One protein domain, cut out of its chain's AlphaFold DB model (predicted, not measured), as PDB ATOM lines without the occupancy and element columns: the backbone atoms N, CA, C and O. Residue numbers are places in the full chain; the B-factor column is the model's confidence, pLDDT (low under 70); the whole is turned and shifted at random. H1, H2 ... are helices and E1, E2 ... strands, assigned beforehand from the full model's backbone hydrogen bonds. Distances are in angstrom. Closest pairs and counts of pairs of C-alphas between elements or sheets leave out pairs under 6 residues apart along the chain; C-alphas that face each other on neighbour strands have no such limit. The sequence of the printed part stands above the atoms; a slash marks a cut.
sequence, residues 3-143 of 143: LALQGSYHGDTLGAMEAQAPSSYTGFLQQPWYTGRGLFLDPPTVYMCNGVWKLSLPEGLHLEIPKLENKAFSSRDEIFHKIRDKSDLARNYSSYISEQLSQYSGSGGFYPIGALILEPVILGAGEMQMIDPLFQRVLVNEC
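AT A GLANCE: This is residues 3 to 143 of the 143 residues of an uncharacterized protein of Quercus lobata (UniProt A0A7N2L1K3). Two small sheets and a pair of packed helices, H5 and H6, make up the model together with two long stretches with no named element, residues 18 to 37 and 107 to 128: the parallel pair E1 and E2 lies near the middle, a loop-rich end with H1 and residues 18 to 37 is on one side of it, and the hairpin of E3 and E4 makes much of the opposite end. The longest helix, H5, packs on H6 with its residues 90 to 98, while the short helices H3 and H4 lie near the start of H6. The printed part has 141 residues, with six named helices and five named strands in the order E1 H1 E2 E3 E4 H2 H3 H4 H5 E5 H6; the second sheet runs E4, E3, E5, all antiparallel. The class is mixed, helices and strands, with 69 residues, under half, in named elements. The whole is compact, with a radius of gyration of the C-alphas of 15.9 A and spans of 46 by 34 by 23 A.

HOW THE PARTS SIT: E1, residues 3 to 5, and E2, residues 38 to 41, are parallel neighbours, with N 4 and O 39 within hydrogen-bond range at 3.0 A. With H1, residues 14 to 17, they form a strand-helix-strand unit, two parallel strands with a helix between them along the chain, and its crossover is right-handed. E3, residues 45 to 49, and E4, residues 52 to 56, form a hairpin, with N 54 and O 47 at 2.8 A. H2, residues 59 to 64, touches H5, residues 88 to 106, with residues 92 to 96 of H5 alone; the closest C-alphas are those of Leu 61 and Tyr 96, 7.0 A apart, and they run opposite ways at a steep tilt of 70.0 degrees, only just short of about perpendicular. H3, residues 76 to 80, only grazes the sheet of E4, E3 and E5, residues 129 to 131, with its residues 76 to 79. E5 is the antiparallel neighbour of E3, with N 46 and O 130 at 2.8 A. The hub is H6, residues 133 to 142. It touches H5 at a steep tilt of 46 degrees, the same way, closest at the C-alphas of Ser 94 and Val 138, 6.1 A. It touches H3, closest at the C-alphas of Phe 80 and Pro 133, 6.2 A, and only just touches H4, residues 82 to 86, with 3 pairs of C-alphas within 8 A, the closest those of Arg 84 and Leu 134, 6.8 A. In H3, H5 and H6 every O i to N i+4 pair is within hydrogen-bond range; H2 has 0 of 2 and H4 0 of 1, beside 1 of 3 and 2 of 2 O i to N i+3 pairs, and H1 is too short for an O i to N i+4 pair.

IN THESE COORDINATES: E1 begins at C-alpha 3, (15.608, -65.970, 629.327). E3 and E4 measure 12.6 A and 12.7 A from first to last C-alpha. H5 runs 26.5 A from C-alpha 88 at (21.796, -83.049, 614.294), and H6 runs 14.4 A to C-alpha 142 at (12.720, -70.631, 619.532).

THE WHOLE: The C-alphas farthest apart are those of Pro 32 and Ser 74, 46.8 A. The printed part has no cut. The links from H1 to E2, H2 to H3 and H5 to E5 are long. The mean pLDDT of the printed part is 92.2; residues 63 to 70, of which 63 to 64 belong to H2, and residues 107 to 110 are under 70.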
ATOM      1  N   LEU A   3      14.765 -64.842 629.694       97.62
ATOM      2  CA  LEU A   3      15.608 -65.970 629.327       97.62
ATOM      3  C   LEU A   3      17.007 -65.427 629.042       97.62
ATOM      4  O   LEU A   3      17.151 -64.497 628.247       97.62
ATOM      5  N   ALA A   4      18.017 -65.975 629.706       98.31
ATOM      6  CA  ALA A   4      19.407 -65.559 629.552       98.31
ATOM      7  C   ALA A   4      20.350 -66.762 629.663       98.31
ATOM      8  O   ALA A   4      19.930 -67.879 629.978       98.31
ATOM      9  N   LEU A   5      21.634 -66.538 629.394       98.12
ATOM     10  CA  LEU A   5      22.664 -67.568 629.521       98.12
ATOM     11  C   LEU A   5      23.384 -67.438 630.865       98.12
ATOM     12  O   LEU A   5      23.741 -66.330 631.275       98.12
ATOM     13  N   GLN A   6      23.633 -68.563 631.533       97.50
ATOM     14  CA  GLN A   6      24.488 -68.612 632.717       97.50
ATOM     15  C   GLN A   6      25.857 -68.002 632.378       97.50
ATOM     16  O   GLN A   6      26.455 -68.320 631.352       97.50
ATOM     17  N   GLY A   7      26.336 -67.095 633.234       96.69
ATOM     18  CA  GLY A   7      27.600 -66.379 633.032       96.69
ATOM     19  C   GLY A   7      27.504 -65.106 632.185       96.69
ATOM     20  O   GLY A   7      28.482 -64.365 632.132       96.69
ATOM     21  N   SER A   8      26.355 -64.813 631.561       97.44
ATOM     22  CA  SER A   8      26.176 -63.543 630.846       97.44
ATOM     23  C   SER A   8      26.118 -62.338 631.793       97.44
ATOM     24  O   SER A   8      25.719 -62.450 632.957       97.44
ATOM     25  N   TYR A   9      26.541 -61.181 631.293       98.06
ATOM     26  CA  TYR A   9      26.657 -59.929 632.026       98.06
ATOM     27  C   TYR A   9      26.041 -58.760 631.256       98.06
ATOM     28  O   TYR A   9      26.280 -58.569 630.062       98.06
ATOM     29  N   HIS A  10      25.269 -57.934 631.967       97.94
ATOM     30  CA  HIS A  10      24.485 -56.851 631.365       97.94
ATOM     31  C   HIS A  10      24.610 -55.504 632.099       97.94
ATOM     32  O   HIS A  10      23.922 -54.549 631.737       97.94
ATOM     33  N   GLY A  11      25.491 -55.405 633.102       97.75
ATOM     34  CA  GLY A  11      25.692 -54.203 633.919       97.75
ATOM     35  C   GLY A  11      25.266 -54.363 635.386       97.75
ATOM     36  O   GLY A  11      24.558 -55.299 635.744       97.75
ATOM     37  N   ASP A  12      25.659 -53.398 636.224       98.06
ATOM     38  CA  ASP A  12      25.569 -53.520 637.695       98.06
ATOM     39  C   ASP A  12      24.354 -52.814 638.319       98.06
ATOM     40  O   ASP A  12      24.083 -52.929 639.515       98.06
ATOM     41  N   THR A  13      23.590 -52.044 637.540       98.25
ATOM     42  CA  THR A  13      22.333 -51.473 638.050       98.25
ATOM     43  C   THR A  13      21.318 -52.587 638.299       98.25
ATOM     44  O   THR A  13      21.261 -53.526 637.511       98.25
ATOM     45  N   LEU A  14      20.468 -52.473 639.329       98.25
ATOM     46  CA  LEU A  14      19.546 -53.546 639.746       98.25
ATOM     47  C   LEU A  14      18.771 -54.186 638.580       98.25
ATOM     48  O   LEU A  14      18.711 -55.404 638.485       98.25
ATOM     49  N   GLY A  15      18.212 -53.381 637.670       97.31
ATOM     50  CA  GLY A  15      17.467 -53.904 636.519       97.31
ATOM     51  C   GLY A  15      18.315 -54.760 635.571       97.31
ATOM     52  O   GLY A  15      17.815 -55.746 635.040       97.31
ATOM     53  N   ALA A  16      19.591 -54.416 635.395       98.00
ATOM     54  CA  ALA A  16      20.543 -55.210 634.624       98.00
ATOM     55  C   ALA A  16      20.965 -56.479 635.380       98.00
ATOM     56  O   ALA A  16      20.977 -57.559 634.793       98.00
ATOM     57  N   MET A  17      21.222 -56.371 636.690       98.06
ATOM     58  CA  MET A  17      21.563 -57.525 637.528       98.06
ATOM     59  C   MET A  17      20.454 -58.576 637.543       98.06
ATOM     60  O   MET A  17      20.762 -59.757 637.550       98.06
ATOM     61  N   GLU A  18      19.174 -58.193 637.506       98.00
ATOM     62  CA  GLU A  18      18.054 -59.152 637.479       98.00
ATOM     63  C   GLU A  18      18.048 -60.063 636.235       98.00
ATOM     64  O   GLU A  18      17.385 -61.103 636.249       98.00
ATOM     65  N   ALA A  19      18.794 -59.698 635.185       97.88
ATOM     66  CA  ALA A  19      19.039 -60.522 634.004       97.88
ATOM     67  C   ALA A  19      20.325 -61.367 634.084       97.88
ATOM     68  O   ALA A  19      20.618 -62.111 633.153       97.88
ATOM     69  N   GLN A  20      21.075 -61.281 635.181       97.94
ATOM     70  CA  GLN A  20      22.231 -62.121 635.470       97.94
ATOM     71  C   GLN A  20      21.826 -63.274 636.387       97.94
ATOM     72  O   GLN A  20      21.065 -63.106 637.347       97.94
ATOM     73  N   ALA A  21      22.375 -64.454 636.118       97.69
ATOM     74  CA  ALA A  21      22.153 -65.613 636.961       97.69
ATOM     75  C   ALA A  21      22.756 -65.452 638.373       97.69
ATOM     76  O   ALA A  21      23.740 -64.721 638.544       97.69
ATOM     77  N   PRO A  22      22.215 -66.147 639.392       97.81
ATOM     78  CA  PRO A  22      22.757 -66.088 640.743       97.81
ATOM     79  C   PRO A  22      24.238 -66.481 640.796       97.81
ATOM     80  O   PRO A  22      24.649 -67.491 640.229       97.81
ATOM     81  N   SER A  23      25.051 -65.684 641.490       96.88
ATOM     82  CA  SER A  23      26.484 -65.935 641.679       96.88
ATOM     83  C   SER A  23      26.997 -65.267 642.960       96.88
ATOM     84  O   SER A  23      26.255 -64.585 643.671       96.88
ATOM     85  N   SER A  24      28.295 -65.400 643.244       96.44
ATOM     86  CA  SER A  24      28.956 -64.644 644.318       96.44
ATOM     87  C   SER A  24      28.860 -63.119 644.145       96.44
ATOM     88  O   SER A  24      28.999 -62.394 645.131       96.44
ATOM     89  N   TYR A  25      28.581 -62.631 642.930       96.69
ATOM     90  CA  TYR A  25      28.460 -61.207 642.597       96.69
ATOM     91  C   TYR A  25      27.032 -60.652 642.716       96.69
ATOM     92  O   TYR A  25      26.848 -59.442 642.652       96.69
ATOM     93  N   THR A  26      26.019 -61.499 642.916       97.56
ATOM     94  CA  THR A  26      24.609 -61.065 643.013       97.56
ATOM     95  C   THR A  26      23.986 -61.325 644.386       97.56
ATOM     96  O   THR A  26      22.826 -60.998 644.621       97.56
ATOM     97  N   GLY A  27      24.755 -61.888 645.325       96.62
ATOM     98  CA  GLY A  27      24.288 -62.165 646.681       96.62
ATOM     99  C   GLY A  27      23.944 -60.907 647.491       96.62
ATOM    100  O   GLY A  27      24.270 -59.780 647.118       96.62
ATOM    101  N   PHE A  28      23.348 -61.118 648.669       97.44
ATOM    102  CA  PHE A  28      22.843 -60.050 649.544       97.44
ATOM    103  C   PHE A  28      23.864 -58.936 649.841       97.44
ATOM    104  O   PHE A  28      23.490 -57.772 649.917       97.44
ATOM    105  N   LEU A  29      25.151 -59.273 649.987       97.81
ATOM    106  CA  LEU A  29      26.207 -58.290 650.266       97.81
ATOM    107  C   LEU A  29      26.519 -57.363 649.081       97.81
ATOM    108  O   LEU A  29      27.061 -56.285 649.298       97.81
ATOM    109  N   GLN A  30      26.208 -57.780 647.852       97.75
ATOM    110  CA  GLN A  30      26.430 -56.993 646.637       97.75
ATOM    111  C   GLN A  30      25.184 -56.180 646.280       97.75
ATOM    112  O   GLN A  30      25.271 -54.986 646.007       97.75
ATOM    113  N   GLN A  31      24.013 -56.822 646.319       97.44
ATOM    114  CA  GLN A  31      22.742 -56.194 645.978       97.44
ATOM    115  C   GLN A  31      21.591 -56.836 646.777       97.44
ATOM    116  O   GLN A  31      21.024 -57.835 646.334       97.44
ATOM    117  N   PRO A  32      21.200 -56.274 647.939       98.00
ATOM    118  CA  PRO A  32      20.157 -56.836 648.808       98.00
ATOM    119  C   PRO A  32      18.785 -57.032 648.149       98.00
ATOM    120  O   PRO A  32      17.961 -57.779 648.673       98.00
ATOM    121  N   TRP A  33      18.514 -56.332 647.043       98.31
ATOM    122  CA  TRP A  33      17.241 -56.397 646.321       98.31
ATOM    123  C   TRP A  33      17.263 -57.306 645.090       98.31
ATOM    124  O   TRP A  33      16.238 -57.431 644.423       98.31
ATOM    125  N   TYR A  34      18.401 -57.928 644.776       98.31
ATOM    126  CA  TYR A  34      18.489 -58.887 643.681       98.31
ATOM    127  C   TYR A  34      17.651 -60.130 643.995       98.31
ATOM    128  O   TYR A  34      17.702 -60.663 645.107       98.31
ATOM    129  N   THR A  35      16.893 -60.605 643.005       96.69
ATOM    130  CA  THR A  35      16.064 -61.810 643.147       96.69
ATOM    131  C   THR A  35      16.286 -62.844 642.046       96.69
ATOM    132  O   THR A  35      15.813 -63.968 642.186       96.69
ATOM    133  N   GLY A  36      17.020 -62.504 640.982       95.81
ATOM    134  CA  GLY A  36      17.325 -63.406 639.872       95.81
ATOM    135  C   GLY A  36      16.094 -63.695 639.023       95.81
ATOM    136  O   GLY A  36      15.599 -64.818 638.983       95.81
ATOM    137  N   ARG A  37      15.567 -62.679 638.331       95.25
ATOM    138  CA  ARG A  37      14.295 -62.757 637.583       95.25
ATOM    139  C   ARG A  37      14.421 -63.399 636.199       95.25
ATOM    140  O   ARG A  37      13.841 -62.892 635.230       95.25
ATOM    141  N   GLY A  38      15.091 -64.542 636.105       94.31
ATOM    142  CA  GLY A  38      15.267 -65.245 634.840       94.31
ATOM    143  C   GLY A  38      15.255 -66.766 634.921       94.31
ATOM    144  O   GLY A  38      15.399 -67.358 635.987       94.31
ATOM    145  N   LEU A  39      15.056 -67.374 633.755       95.62
ATOM    146  CA  LEU A  39      15.507 -68.723 633.449       95.62
ATOM    147  C   LEU A  39      16.903 -68.588 632.828       95.62
ATOM    148  O   LEU A  39      17.069 -67.883 631.831       95.62
ATOM    149  N   PHE A  40      17.896 -69.232 633.435       97.12
ATOM    150  CA  PHE A  40      19.297 -69.122 633.038       97.12
ATOM    151  C   PHE A  40      19.774 -70.471 632.511       97.12
ATOM    152  O   PHE A  40      19.878 -71.423 633.279       97.12
ATOM    153  N   LEU A  41      20.009 -70.566 631.202       97.00
ATOM    154  CA  LEU A  41      20.467 -71.804 630.569       97.00
ATOM    155  C   LEU A  41      21.991 -71.858 630.561       97.00
ATOM    156  O   LEU A  41      22.634 -70.872 630.197       97.00
ATOM    157  N   ASP A  42      22.571 -73.011 630.881       96.12
ATOM    158  CA  ASP A  42      23.996 -73.247 630.669       96.12
ATOM    159  C   ASP A  42      24.288 -73.351 629.164       96.12
ATOM    160  O   ASP A  42      23.726 -74.216 628.483       96.12
ATOM    161  N   PRO A  43      25.145 -72.483 628.600       96.56
ATOM    162  CA  PRO A  43      25.426 -72.524 627.177       96.56
ATOM    163  C   PRO A  43      26.550 -73.521 626.836       96.56
ATOM    164  O   PRO A  43      27.531 -73.646 627.573       96.56
ATOM    165  N   PRO A  44      26.493 -74.189 625.671       96.62
ATOM    166  CA  PRO A  44      27.659 -74.847 625.101       96.62
ATOM    167  C   PRO A  44      28.698 -73.810 624.667       96.62
ATOM    168  O   PRO A  44      28.376 -72.787 624.057       96.62
ATOM    169  N   THR A  45      29.965 -74.102 624.947       97.19
ATOM    170  CA  THR A  45      31.093 -73.222 624.626       97.19
ATOM    171  C   THR A  45      31.981 -73.839 623.560       97.19
ATOM    172  O   THR A  45      32.068 -75.057 623.406       97.19
ATOM    173  N   VAL A  46      32.671 -72.995 622.809       97.38
ATOM    174  CA  VAL A  46      33.687 -73.392 621.840       97.38
ATOM    175  C   VAL A  46      35.014 -72.744 622.201       97.38
ATOM    176  O   VAL A  46      35.073 -71.601 622.637       97.38
ATOM    177  N   TYR A  47      36.106 -73.478 622.044       96.88
ATOM    178  CA  TYR A  47      37.432 -72.998 622.426       96.88
ATOM    179  C   TYR A  47      38.507 -73.617 621.540       96.88
ATOM    180  O   TYR A  47      38.320 -74.696 620.980       96.88
ATOM    181  N   MET A  48      39.654 -72.949 621.413       96.50
ATOM    182  CA  MET A  48      40.824 -73.522 620.750       96.50
ATOM    183  C   MET A  48      41.750 -74.158 621.787       96.50
ATOM    184  O   MET A  48      42.146 -73.521 622.758       96.50
ATOM    185  N   CYS A  49      42.143 -75.406 621.554       93.75
ATOM    186  CA  CYS A  49      43.133 -76.106 622.361       93.75
ATOM    187  C   CYS A  49      44.030 -76.938 621.440       93.75
ATOM    188  O   CYS A  49      43.536 -77.749 620.656       93.75
ATOM    189  N   ASN A  50      45.347 -76.738 621.538       94.00
ATOM    190  CA  ASN A  50      46.354 -77.420 620.717       94.00
ATOM    191  C   ASN A  50      46.097 -77.285 619.204       94.00
ATOM    192  O   ASN A  50      46.175 -78.260 618.464       94.00
ATOM    193  N   GLY A  51      45.740 -76.077 618.754       94.56
ATOM    194  CA  GLY A  51      45.471 -75.779 617.341       94.56
ATOM    195  C   GLY A  51      44.144 -76.323 616.802       94.56
ATOM    196  O   GLY A  51      43.851 -76.125 615.629       94.56
ATOM    197  N   VAL A  52      43.329 -76.974 617.639       95.00
ATOM    198  CA  VAL A  52      42.034 -77.545 617.252       95.00
ATOM    199  C   VAL A  52      40.915 -76.816 617.986       95.00
ATOM    200  O   VAL A  52      40.976 -76.638 619.204       95.00
ATOM    201  N   TRP A  53      39.884 -76.410 617.251       97.19
ATOM    202  CA  TRP A  53      38.662 -75.869 617.838       97.19
ATOM    203  C   TRP A  53      37.796 -77.001 618.371       97.19
ATOM    204  O   TRP A  53      37.592 -77.996 617.679       97.19
ATOM    205  N   LYS A  54      37.287 -76.864 619.592       95.31
ATOM    206  CA  LYS A  54      36.521 -77.896 620.290       95.31
ATOM    207  C   LYS A  54      35.220 -77.336 620.841       95.31
ATOM    208  O   LYS A  54      35.193 -76.199 621.297       95.31
ATOM    209  N   LEU A  55      34.179 -78.161 620.834       95.19
ATOM    210  CA  LEU A  55      32.898 -77.924 621.488       95.19
ATOM    211  C   LEU A  55      32.901 -78.533 622.895       95.19
ATOM    212  O   LEU A  55      33.148 -79.731 623.056       95.19
ATOM    213  N   SER A  56      32.578 -77.728 623.901       93.44
ATOM    214  CA  SER A  56      32.200 -78.173 625.239       93.44
ATOM    215  C   SER A  56      30.684 -78.126 625.372       93.44
ATOM    216  O   SER A  56      30.061 -77.132 625.002       93.44
ATOM    217  N   LEU A  57      30.086 -79.189 625.901       93.12
ATOM    218  CA  LEU A  57      28.662 -79.208 626.225       93.12
ATOM    219  C   LEU A  57      28.525 -79.112 627.750       93.12
ATOM    220  O   LEU A  57      29.343 -79.714 628.447       93.12
ATOM    221  N   PRO A  58      27.526 -78.389 628.278       91.62
ATOM    222  CA  PRO A  58      27.210 -78.428 629.699       91.62
ATOM    223  C   PRO A  58      26.552 -79.764 630.066       91.62
ATOM    224  O   PRO A  58      26.117 -80.525 629.196       91.62
ATOM    225  N   GLU A  59      26.482 -80.057 631.362       85.25
ATOM    226  CA  GLU A  59      26.025 -81.353 631.878       85.25
ATOM    227  C   GLU A  59      24.595 -81.705 631.431       85.25
ATOM    228  O   GLU A  59      24.364 -82.820 630.964       85.25
ATOM    229  N   GLY A  60      23.670 -80.737 631.453       79.88
ATOM    230  CA  GLY A  60      22.285 -80.944 631.003       79.88
ATOM    231  C   GLY A  60      22.180 -81.392 629.540       79.88
ATOM    232  O   GLY A  60      21.446 -82.322 629.222       79.88
ATOM    233  N   LEU A  61      23.004 -80.821 628.658       82.00
ATOM    234  CA  LEU A  61      23.067 -81.186 627.235       82.00
ATOM    235  C   LEU A  61      23.832 -82.493 626.978       82.00
ATOM    236  O   LEU A  61      23.656 -83.130 625.941       82.00
ATOM    237  N   HIS A  62      24.702 -82.908 627.899       73.25
ATOM    238  CA  HIS A  62      25.477 -84.141 627.768       73.25
ATOM    239  C   HIS A  62      24.610 -85.405 627.846       73.25
ATOM    240  O   HIS A  62      24.956 -86.413 627.227       73.25
ATOM    241  N   LEU A  63      23.503 -85.348 628.591       62.03
ATOM    242  CA  LEU A  63      22.572 -86.464 628.777       62.03
ATOM    243  C   LEU A  63      21.674 -86.685 627.550       62.03
ATOM    244  O   LEU A  63      21.361 -87.827 627.218       62.03
ATOM    245  N   GLU A  64      21.324 -85.609 626.847       61.34
ATOM    246  CA  GLU A  64      20.461 -85.641 625.659       61.34
ATOM    247  C   GLU A  64      21.228 -85.892 624.351       61.34
ATOM    248  O   GLU A  64      20.641 -86.316 623.356       61.34
ATOM    249  N   ILE A  65      22.552 -85.679 624.342       67.94
ATOM    250  CA  ILE A  65      23.407 -85.827 623.153       67.94
ATOM    251  C   ILE A  65      24.414 -86.976 623.350       67.94
ATOM    252  O   ILE A  65      25.622 -86.743 623.504       67.94
ATOM    253  N   PRO A  66      23.972 -88.250 623.338       54.06
ATOM    254  CA  PRO A  66      24.894 -89.369 623.392       54.06
ATOM    255  C   PRO A  66      25.691 -89.457 622.082       54.06
ATOM    256  O   PRO A  66      25.133 -89.607 621.000       54.06
ATOM    257  N   LYS A  67      27.025 -89.419 622.211       58.22
ATOM    258  CA  LYS A  67      28.016 -89.708 621.153       58.22
ATOM    259  C   LYS A  67      27.980 -88.779 619.928       58.22
ATOM    260  O   LYS A  67      27.869 -89.240 618.795       58.22
ATOM    261  N   LEU A  68      28.209 -87.477 620.115       57.72
ATOM    262  CA  LEU A  68      28.731 -86.672 619.004       57.72
ATOM    263  C   LEU A  68      30.204 -87.064 618.775       57.72
ATOM    264  O   LEU A  68      31.081 -86.625 619.518       57.72
ATOM    265  N   GLU A  69      30.465 -87.930 617.791       52.31
ATOM    266  CA  GLU A  69      31.807 -88.476 617.509       52.31
ATOM    267  C   GLU A  69      32.843 -87.395 617.163       52.31
ATOM    268  O   GLU A  69      34.028 -87.586 617.415       52.31
ATOM    269  N   ASN A  70      32.412 -86.226 616.675       59.84
ATOM    270  CA  ASN A  70      33.301 -85.112 616.352       59.84
ATOM    271  C   ASN A  70      32.845 -83.808 617.013       59.84
ATOM    272  O   ASN A  70      32.079 -83.030 616.453       59.84
ATOM    273  N   LYS A  71      33.384 -83.550 618.210       82.12
ATOM    274  CA  LYS A  71      33.342 -82.241 618.889       82.12
ATOM    275  C   LYS A  71      34.448 -81.290 618.413       82.12
ATOM    276  O   LYS A  71      34.705 -80.295 619.080       82.12
ATOM    277  N   ALA A  72      35.151 -81.622 617.334       90.81
ATOM    278  CA  ALA A  72      36.280 -80.858 616.821       90.81
ATOM    279  C   ALA A  72      35.929 -80.195 615.486       90.81
ATOM    280  O   ALA A  72      35.267 -80.805 614.650       90.81
ATOM    281  N   PHE A  73      36.415 -78.973 615.288       94.12
ATOM    282  CA  PHE A  73      36.293 -78.217 614.045       94.12
ATOM    283  C   PHE A  73      37.686 -77.930 613.490       94.12
ATOM    284  O   PHE A  73      38.628 -77.669 614.248       94.12
ATOM    285  N   SER A  74      37.819 -77.962 612.166       92.19
ATOM    286  CA  SER A  74      39.099 -77.719 611.495       92.19
ATOM    287  C   SER A  74      39.488 -76.238 611.519       92.19
ATOM    288  O   SER A  74      40.668 -75.889 611.503       92.19
ATOM    289  N   SER A  75      38.493 -75.351 611.596       95.75
ATOM    290  CA  SER A  75      38.681 -73.906 611.587       95.75
ATOM    291  C   SER A  75      37.606 -73.197 612.402       95.75
ATOM    292  O   SER A  75      36.546 -73.746 612.704       95.75
ATOM    293  N   ARG A  76      37.868 -71.928 612.725       97.06
ATOM    294  CA  ARG A  76      36.868 -71.062 613.352       97.06
ATOM    295  C   ARG A  76      35.675 -70.835 612.423       97.06
ATOM    296  O   ARG A  76      34.550 -70.744 612.896       97.06
ATOM    297  N   ASP A  77      35.904 -70.763 611.116       97.81
ATOM    298  CA  ASP A  77      34.854 -70.454 610.144       97.81
ATOM    299  C   ASP A  77      33.796 -71.563 610.081       97.81
ATOM    300  O   ASP A  77      32.611 -71.267 609.943       97.81
ATOM    301  N   GLU A  78      34.188 -72.826 610.290       96.25
ATOM    302  CA  GLU A  78      33.246 -73.945 610.420       96.25
ATOM    303  C   GLU A  78      32.261 -73.752 611.576       96.25
ATOM    304  O   GLU A  78      31.075 -74.041 611.416       96.25
ATOM    305  N   ILE A  79      32.716 -73.211 612.713       97.06
ATOM    306  CA  ILE A  79      31.863 -72.941 613.879       97.06
ATOM    307  C   ILE A  79      30.749 -71.948 613.514       97.06
ATOM    308  O   ILE A  79      29.593 -72.150 613.891       97.06
ATOM    309  N   PHE A  80      31.065 -70.905 612.745       98.12
ATOM    310  CA  PHE A  80      30.098 -69.879 612.334       98.12
ATOM    311  C   PHE A  80      29.278 -70.260 611.096       98.12
ATOM    312  O   PHE A  80      28.291 -69.593 610.770       98.12
ATOM    313  N   HIS A  81      29.659 -71.322 610.386       97.50
ATOM    314  CA  HIS A  81      29.068 -71.640 609.098       97.50
ATOM    315  C   HIS A  81      27.578 -72.003 609.220       97.50
ATOM    316  O   HIS A  81      27.182 -72.872 609.999       97.50
ATOM    317  N   LYS A  82      26.722 -71.383 608.394       96.94
ATOM    318  CA  LYS A  82      25.259 -71.590 608.447       96.94
ATOM    319  C   LYS A  82      24.795 -73.001 608.100       96.94
ATOM    320  O   LYS A  82      23.685 -73.377 608.446       96.94
ATOM    321  N   ILE A  83      25.639 -73.811 607.463       96.62
ATOM    322  CA  ILE A  83      25.308 -75.222 607.202       96.62
ATOM    323  C   ILE A  83      25.004 -75.995 608.493       96.62
ATOM    324  O   ILE A  83      24.221 -76.941 608.460       96.62
ATOM    325  N   ARG A  84      25.571 -75.556 609.627       96.00
ATOM    326  CA  ARG A  84      25.331 -76.151 610.942       96.00
ATOM    327  C   ARG A  84      23.870 -76.053 611.388       96.00
ATOM    328  O   ARG A  84      23.453 -76.903 612.164       96.00
ATOM    329  N   ASP A  85      23.073 -75.137 610.836       96.75
ATOM    330  CA  ASP A  85      21.632 -75.014 611.129       96.75
ATOM    331  C   ASP A  85      20.840 -76.261 610.708       96.75
ATOM    332  O   ASP A  85      19.757 -76.519 611.219       96.75
ATOM    333  N   LYS A  86      21.390 -77.062 609.786       96.06
ATOM    334  CA  LYS A  86      20.797 -78.320 609.306       96.06
ATOM    335  C   LYS A  86      21.366 -79.561 610.003       96.06
ATOM    336  O   LYS A  86      21.070 -80.676 609.586       96.06
ATOM    337  N   SER A  87      22.233 -79.380 611.000       93.38
ATOM    338  CA  SER A  87      22.911 -80.481 611.687       93.38
ATOM    339  C   SER A  87      22.044 -81.123 612.770       93.38
ATOM    340  O   SER A  87      21.109 -80.520 613.294       93.38
ATOM    341  N   ASP A  88      22.409 -82.340 613.164       91.50
ATOM    342  CA  ASP A  88      21.796 -83.049 614.294       91.50
ATOM    343  C   ASP A  88      21.984 -82.276 615.600       91.50
ATOM    344  O   ASP A  88      21.079 -82.221 616.423       91.50
ATOM    345  N   LEU A  89      23.122 -81.591 615.745       92.44
ATOM    346  CA  LEU A  89      23.396 -80.728 616.889       92.44
ATOM    347  C   LEU A  89      22.388 -79.575 616.996       92.44
ATOM    348  O   LEU A  89      21.951 -79.265 618.096       92.44
ATOM    349  N   ALA A  90      21.979 -78.979 615.870       95.50
ATOM    350  CA  ALA A  90      20.960 -77.927 615.860       95.50
ATOM    351  C   ALA A  90      19.600 -78.455 616.336       95.50
ATOM    352  O   ALA A  90      18.924 -77.800 617.125       95.50
ATOM    353  N   ARG A  91      19.230 -79.666 615.893       93.81
ATOM    354  CA  ARG A  91      18.006 -80.348 616.337       93.81
ATOM    355  C   ARG A  91      18.058 -80.668 617.828       93.81
ATOM    356  O   ARG A  91      17.091 -80.411 618.527       93.81
ATOM    357  N   ASN A  92      19.196 -81.151 618.320       92.56
ATOM    358  CA  ASN A  92      19.375 -81.436 619.740       92.56
ATOM    359  C   ASN A  92      19.311 -80.162 620.593       92.56
ATOM    360  O   ASN A  92      18.683 -80.171 621.641       92.56
ATOM    361  N   TYR A  93      19.904 -79.053 620.134       95.69
ATOM    362  CA  TYR A  93      19.764 -77.759 620.808       95.69
ATOM    363  C   TYR A  93      18.312 -77.281 620.848       95.69
ATOM    364  O   TYR A  93      17.866 -76.834 621.897       95.69
ATOM    365  N   SER A  94      17.571 -77.408 619.744       96.25
ATOM    366  CA  SER A  94      16.148 -77.040 619.679       96.25
ATOM    367  C   SER A  94      15.306 -77.880 620.646       96.25
ATOM    368  O   SER A  94      14.539 -77.315 621.426       96.25
ATOM    369  N   SER A  95      15.514 -79.203 620.679       93.88
ATOM    370  CA  SER A  95      14.859 -80.100 621.640       93.88
ATOM    371  C   SER A  95      15.165 -79.717 623.087       93.88
ATOM    372  O   SER A  95      14.233 -79.538 623.866       93.88
ATOM    373  N   TYR A  96      16.443 -79.515 623.421       94.19
ATOM    374  CA  TYR A  96      16.873 -79.113 624.761       94.19
ATOM    375  C   TYR A  96      16.224 -77.792 625.188       94.19
ATOM    376  O   TYR A  96      15.634 -77.695 626.261       94.19
ATOM    377  N   ILE A  97      16.283 -76.764 624.334       95.81
ATOM    378  CA  ILE A  97      15.707 -75.443 624.624       95.81
ATOM    379  C   ILE A  97      14.192 -75.555 624.821       95.81
ATOM    380  O   ILE A  97      13.662 -75.037 625.804       95.81
ATOM    381  N   SER A  98      13.504 -76.276 623.933       94.44
ATOM    382  CA  SER A  98      12.064 -76.528 624.040       94.44
ATOM    383  C   SER A  98      11.708 -77.229 625.351       94.44
ATOM    384  O   SER A  98      10.747 -76.849 626.024       94.44
ATOM    385  N   GLU A  99      12.500 -78.226 625.747       92.56
ATOM    386  CA  GLU A  99      12.316 -78.936 627.005       92.56
ATOM    387  C   GLU A  99      12.487 -77.995 628.205       92.56
ATOM    388  O   GLU A  99      11.583 -77.927 629.039       92.56
ATOM    389  N   GLN A 100      13.552 -77.193 628.257       92.88
ATOM    390  CA  GLN A 100      13.777 -76.227 629.341       92.88
ATOM    391  C   GLN A 100      12.630 -75.209 629.470       92.88
ATOM    392  O   GLN A 100      12.141 -74.943 630.572       92.88
ATOM    393  N   LEU A 101      12.139 -74.680 628.344       92.56
ATOM    394  CA  LEU A 101      10.998 -73.756 628.319       92.56
ATOM    395  C   LEU A 101       9.700 -74.427 628.798       92.56
ATOM    396  O   LEU A 101       8.909 -73.828 629.539       92.56
ATOM    397  N   SER A 102       9.485 -75.686 628.408       90.62
ATOM    398  CA  SER A 102       8.316 -76.465 628.818       90.62
ATOM    399  C   SER A 102       8.340 -76.801 630.312       90.62
ATOM    400  O   SER A 102       7.331 -76.624 630.996       90.62
ATOM    401  N   GLN A 103       9.499 -77.198 630.850       89.81
ATOM    402  CA  GLN A 103       9.686 -77.512 632.265       89.81
ATOM    403  C   GLN A 103       9.478 -76.271 633.138       89.81
ATOM    404  O   GLN A 103       8.795 -76.343 634.162       89.81
ATOM    405  N   TYR A 104       9.988 -75.114 632.714       88.56
ATOM    406  CA  TYR A 104       9.749 -73.844 633.398       88.56
ATOM    407  C   TYR A 104       8.253 -73.486 633.450       88.56
ATOM    408  O   TYR A 104       7.732 -73.083 634.492       88.56
ATOM    409  N   SER A 105       7.534 -73.706 632.347       82.06
ATOM    410  CA  SER A 105       6.090 -73.457 632.272       82.06
ATOM    411  C   SER A 105       5.275 -74.448 633.120       82.06
ATOM    412  O   SER A 105       4.308 -74.062 633.772       82.06
ATOM    413  N   GLY A 106       5.665 -75.728 633.132       72.81
ATOM    414  CA  GLY A 106       4.952 -76.810 633.821       72.81
ATOM    415  C   GLY A 106       5.207 -76.898 635.330       72.81
ATOM    416  O   GLY A 106       4.344 -77.363 636.069       72.81
ATOM    417  N   SER A 107       6.356 -76.415 635.809       67.56
ATOM    418  CA  SER A 107       6.740 -76.429 637.234       67.56
ATOM    419  C   SER A 107       6.064 -75.342 638.083       67.56
ATOM    420  O   SER A 107       6.388 -75.179 639.258       67.56
ATOM    421  N   GLY A 108       5.094 -74.616 637.518       56.31
ATOM    422  CA  GLY A 108       4.416 -73.524 638.211       56.31
ATOM    423  C   GLY A 108       5.217 -72.225 638.198       56.31
ATOM    424  O   GLY A 108       5.137 -71.455 639.155       56.31
ATOM    425  N   GLY A 109       5.983 -71.967 637.129       61.88
ATOM    426  CA  GLY A 109       6.590 -70.663 636.883       61.88
ATOM    427  C   GLY A 109       5.538 -69.561 637.015       61.88
ATOM    428  O   GLY A 109       4.657 -69.415 636.172       61.88
ATOM    429  N   PHE A 110       5.603 -68.793 638.107       64.06
ATOM    430  CA  PHE A 110       4.578 -67.802 638.455       64.06
ATOM    431  C   PHE A 110       4.480 -66.652 637.441       64.06
ATOM    432  O   PHE A 110       3.488 -65.923 637.435       64.06
ATOM    433  N   TYR A 111       5.498 -66.478 636.592       82.19
ATOM    434  CA  TYR A 111       5.593 -65.380 635.640       82.19
ATOM    435  C   TYR A 111       6.037 -65.878 634.261       82.19
ATOM    436  O   TYR A 111       7.002 -66.632 634.177       82.19
ATOM    437  N   PRO A 112       5.415 -65.408 633.168       89.62
ATOM    438  CA  PRO A 112       5.857 -65.755 631.824       89.62
ATOM    439  C   PRO A 112       7.267 -65.216 631.532       89.62
ATOM    440  O   PRO A 112       7.688 -64.173 632.058       89.62
ATOM    441  N   ILE A 113       7.991 -65.913 630.655       94.06
ATOM    442  CA  ILE A 113       9.205 -65.393 630.018       94.06
ATOM    443  C   ILE A 113       8.764 -64.338 628.999       94.06
ATOM    444  O   ILE A 113       7.936 -64.617 628.139       94.06
ATOM    445  N   GLY A 114       9.264 -63.111 629.138       95.44
ATOM    446  CA  GLY A 114       8.846 -61.972 628.312       95.44
ATOM    447  C   GLY A 114       9.927 -61.436 627.377       95.44
ATOM    448  O   GLY A 114       9.631 -60.576 626.554       95.44
ATOM    449  N   ALA A 115      11.172 -61.892 627.525       97.44
ATOM    450  CA  ALA A 115      12.293 -61.452 626.705       97.44
ATOM    451  C   ALA A 115      13.439 -62.466 626.738       97.44
ATOM    452  O   ALA A 115      13.683 -63.086 627.774       97.44
ATOM    453  N   LEU A 116      14.168 -62.550 625.626       98.44
ATOM    454  CA  LEU A 116      15.486 -63.168 625.516       98.44
ATOM    455  C   LEU A 116      16.557 -62.068 625.552       98.44
ATOM    456  O   LEU A 116      16.452 -61.085 624.817       98.44
ATOM    457  N   ILE A 117      17.590 -62.235 626.377       98.38
ATOM    458  CA  ILE A 117      18.759 -61.348 626.425       98.38
ATOM    459  C   ILE A 117      20.049 -62.166 626.358       98.38
ATOM    460  O   ILE A 117      20.150 -63.249 626.931       98.38
ATOM    461  N   LEU A 118      21.020 -61.675 625.587       98.00
ATOM    462  CA  LEU A 118      22.231 -62.409 625.228       98.00
ATOM    463  C   LEU A 118      23.418 -61.451 625.128       98.00
ATOM    464  O   LEU A 118      23.275 -60.340 624.618       98.00
ATOM    465  N   GLU A 119      24.607 -61.932 625.484       98.50
ATOM    466  CA  GLU A 119      25.856 -61.425 624.913       98.50
ATOM    467  C   GLU A 119      26.174 -62.237 623.643       98.50
ATOM    468  O   GLU A 119      26.373 -63.456 623.724       98.50
ATOM    469  N   PRO A 120      26.179 -61.624 622.444       98.25
ATOM    470  CA  PRO A 120      26.425 -62.365 621.214       98.25
ATOM    471  C   PRO A 120      27.863 -62.880 621.152       98.25
ATOM    472  O   PRO A 120      28.812 -62.104 621.252       98.25
ATOM    473  N   VAL A 121      28.014 -64.177 620.879       98.06
ATOM    474  CA  VAL A 121      29.283 -64.885 620.647       98.06
ATOM    475  C   VAL A 121      30.194 -64.997 621.869       98.06
ATOM    476  O   VAL A 121      30.641 -66.102 622.150       98.06
ATOM    477  N   ILE A 122      30.496 -63.914 622.583       98.50
ATOM    478  CA  ILE A 122      31.426 -63.910 623.722       98.50
ATOM    479  C   ILE A 122      30.690 -63.462 624.982       98.50
ATOM    480  O   ILE A 122      30.153 -62.359 624.995       98.50
ATOM    481  N   LEU A 123      30.730 -64.270 626.045       98.00
ATOM    482  CA  LEU A 123      30.414 -63.803 627.397       98.00
ATOM    483  C   LEU A 123      31.639 -63.065 627.933       98.00
ATOM    484  O   LEU A 123      32.650 -63.688 628.254       98.00
ATOM    485  N   GLY A 124      31.587 -61.733 627.959       97.62
ATOM    486  CA  GLY A 124      32.761 -60.906 628.228       97.62
ATOM    487  C   GLY A 124      33.229 -61.030 629.675       97.62
ATOM    488  O   GLY A 124      34.309 -61.557 629.948       97.62
ATOM    489  N   ALA A 125      32.398 -60.560 630.610       96.00
ATOM    490  CA  ALA A 125      32.699 -60.636 632.043       96.00
ATOM    491  C   ALA A 125      32.580 -62.069 632.593       96.00
ATOM    492  O   ALA A 125      33.231 -62.400 633.583       96.00
ATOM    493  N   GLY A 126      31.820 -62.932 631.912       91.31
ATOM    494  CA  GLY A 126      31.731 -64.374 632.152       91.31
ATOM    495  C   GLY A 126      32.938 -65.163 631.639       91.31
ATOM    496  O   GLY A 126      32.765 -66.220 631.046       91.31
ATOM    497  N   GLU A 127      34.152 -64.648 631.854       94.06
ATOM    498  CA  GLU A 127      35.431 -65.313 631.549       94.06
ATOM    499  C   GLU A 127      35.813 -65.412 630.058       94.06
ATOM    500  O   GLU A 127      36.539 -66.326 629.664       94.06
ATOM    501  N   MET A 128      35.388 -64.462 629.215       97.50
ATOM    502  CA  MET A 128      35.713 -64.436 627.775       97.50
ATOM    503  C   MET A 128      35.344 -65.741 627.050       97.50
ATOM    504  O   MET A 128      36.003 -66.155 626.090       97.50
ATOM    505  N   GLN A 129      34.292 -66.409 627.520       97.75
ATOM    506  CA  GLN A 129      33.855 -67.678 626.963       97.75
ATOM    507  C   GLN A 129      33.166 -67.447 625.626       97.75
ATOM    508  O   GLN A 129      32.202 -66.688 625.526       97.75
ATOM    509  N   MET A 130      33.647 -68.128 624.587       98.44
ATOM    510  CA  MET A 130      32.972 -68.124 623.300       98.44
ATOM    511  C   MET A 130      31.836 -69.142 623.330       98.44
ATOM    512  O   MET A 130      32.065 -70.346 623.423       98.44
ATOM    513  N   ILE A 131      30.607 -68.652 623.251       98.38
ATOM    514  CA  ILE A 131      29.409 -69.474 623.146       98.38
ATOM    515  C   ILE A 131      29.295 -70.008 621.727       98.38
ATOM    516  O   ILE A 131      29.605 -69.300 620.765       98.38
ATOM    517  N   ASP A 132      28.838 -71.252 621.580       98.12
ATOM    518  CA  ASP A 132      28.567 -71.812 620.263       98.12
ATOM    519  C   ASP A 132      27.521 -70.947 619.515       98.12
ATOM    520  O   ASP A 132      26.353 -70.902 619.920       98.12
ATOM    521  N   PRO A 133      27.882 -70.292 618.390       98.50
ATOM    522  CA  PRO A 133      26.954 -69.462 617.625       98.50
ATOM    523  C   PRO A 133      25.764 -70.247 617.058       98.50
ATOM    524  O   PRO A 133      24.731 -69.662 616.731       98.50
ATOM    525  N   LEU A 134      25.890 -71.571 616.903       98.31
ATOM    526  CA  LEU A 134      24.754 -72.418 616.547       98.31
ATOM    527  C   LEU A 134      23.699 -72.407 617.656       98.31
ATOM    528  O   LEU A 134      22.526 -72.203 617.359       98.31
ATOM    529  N   PHE A 135      24.114 -72.573 618.914       98.12
ATOM    530  CA  PHE A 135      23.204 -72.605 620.056       98.12
ATOM    531  C   PHE A 135      22.439 -71.291 620.204       98.12
ATOM    532  O   PHE A 135      21.215 -71.304 620.259       98.12
ATOM    533  N   GLN A 136      23.139 -70.150 620.174       98.56
ATOM    534  CA  GLN A 136      22.493 -68.837 620.295       98.56
ATOM    535  C   GLN A 136      21.494 -68.568 619.166       98.56
ATOM    536  O   GLN A 136      20.437 -68.000 619.403       98.56
ATOM    537  N   ARG A 137      21.790 -68.996 617.936       98.62
ATOM    538  CA  ARG A 137      20.868 -68.831 616.806       98.62
ATOM    539  C   ARG A 137      19.640 -69.727 616.913       98.62
ATOM    540  O   ARG A 137      18.554 -69.271 616.577       98.62
ATOM    541  N   VAL A 138      19.801 -70.972 617.361       98.44
ATOM    542  CA  VAL A 138      18.656 -71.850 617.643       98.44
ATOM    543  C   VAL A 138      17.802 -71.231 618.750       98.44
ATOM    544  O   VAL A 138      16.608 -71.064 618.554       98.44
ATOM    545  N   LEU A 139      18.421 -70.770 619.839       98.38
ATOM    546  CA  LEU A 139      17.739 -70.090 620.942       98.38
ATOM    547  C   LEU A 139      16.961 -68.845 620.499       98.38
ATOM    548  O   LEU A 139      15.822 -68.667 620.912       98.38
ATOM    549  N   VAL A 140      17.546 -68.018 619.629       98.44
ATOM    550  CA  VAL A 140      16.870 -66.847 619.044       98.44
ATOM    551  C   VAL A 140      15.674 -67.242 618.176       98.44
ATOM    552  O   VAL A 140      14.722 -66.481 618.115       98.44
ATOM    553  N   ASN A 141      15.704 -68.391 617.498       97.75
ATOM    554  CA  ASN A 141      14.586 -68.834 616.657       97.75
ATOM    555  C   ASN A 141      13.435 -69.463 617.460       97.75
ATOM    556  O   ASN A 141      12.307 -69.465 616.977       97.75
ATOM    557  N   GLU A 142      13.723 -70.035 618.633       95.38
ATOM    558  CA  GLU A 142      12.720 -70.631 619.532       95.38
ATOM    559  C   GLU A 142      11.974 -69.585 620.384       95.38
ATOM    560  O   GLU A 142      10.955 -69.907 620.995       95.38
ATOM    561  N   CYS A 143      12.479 -68.347 620.447       91.44
ATOM    562  CA  CYS A 143      11.898 -67.234 621.209       91.44
ATOM    563  C   CYS A 143      11.164 -66.244 620.299       91.44
ATOM    564  O   CYS A 143      10.108 -65.732 620.736       91.44
TER     565      CYS A 143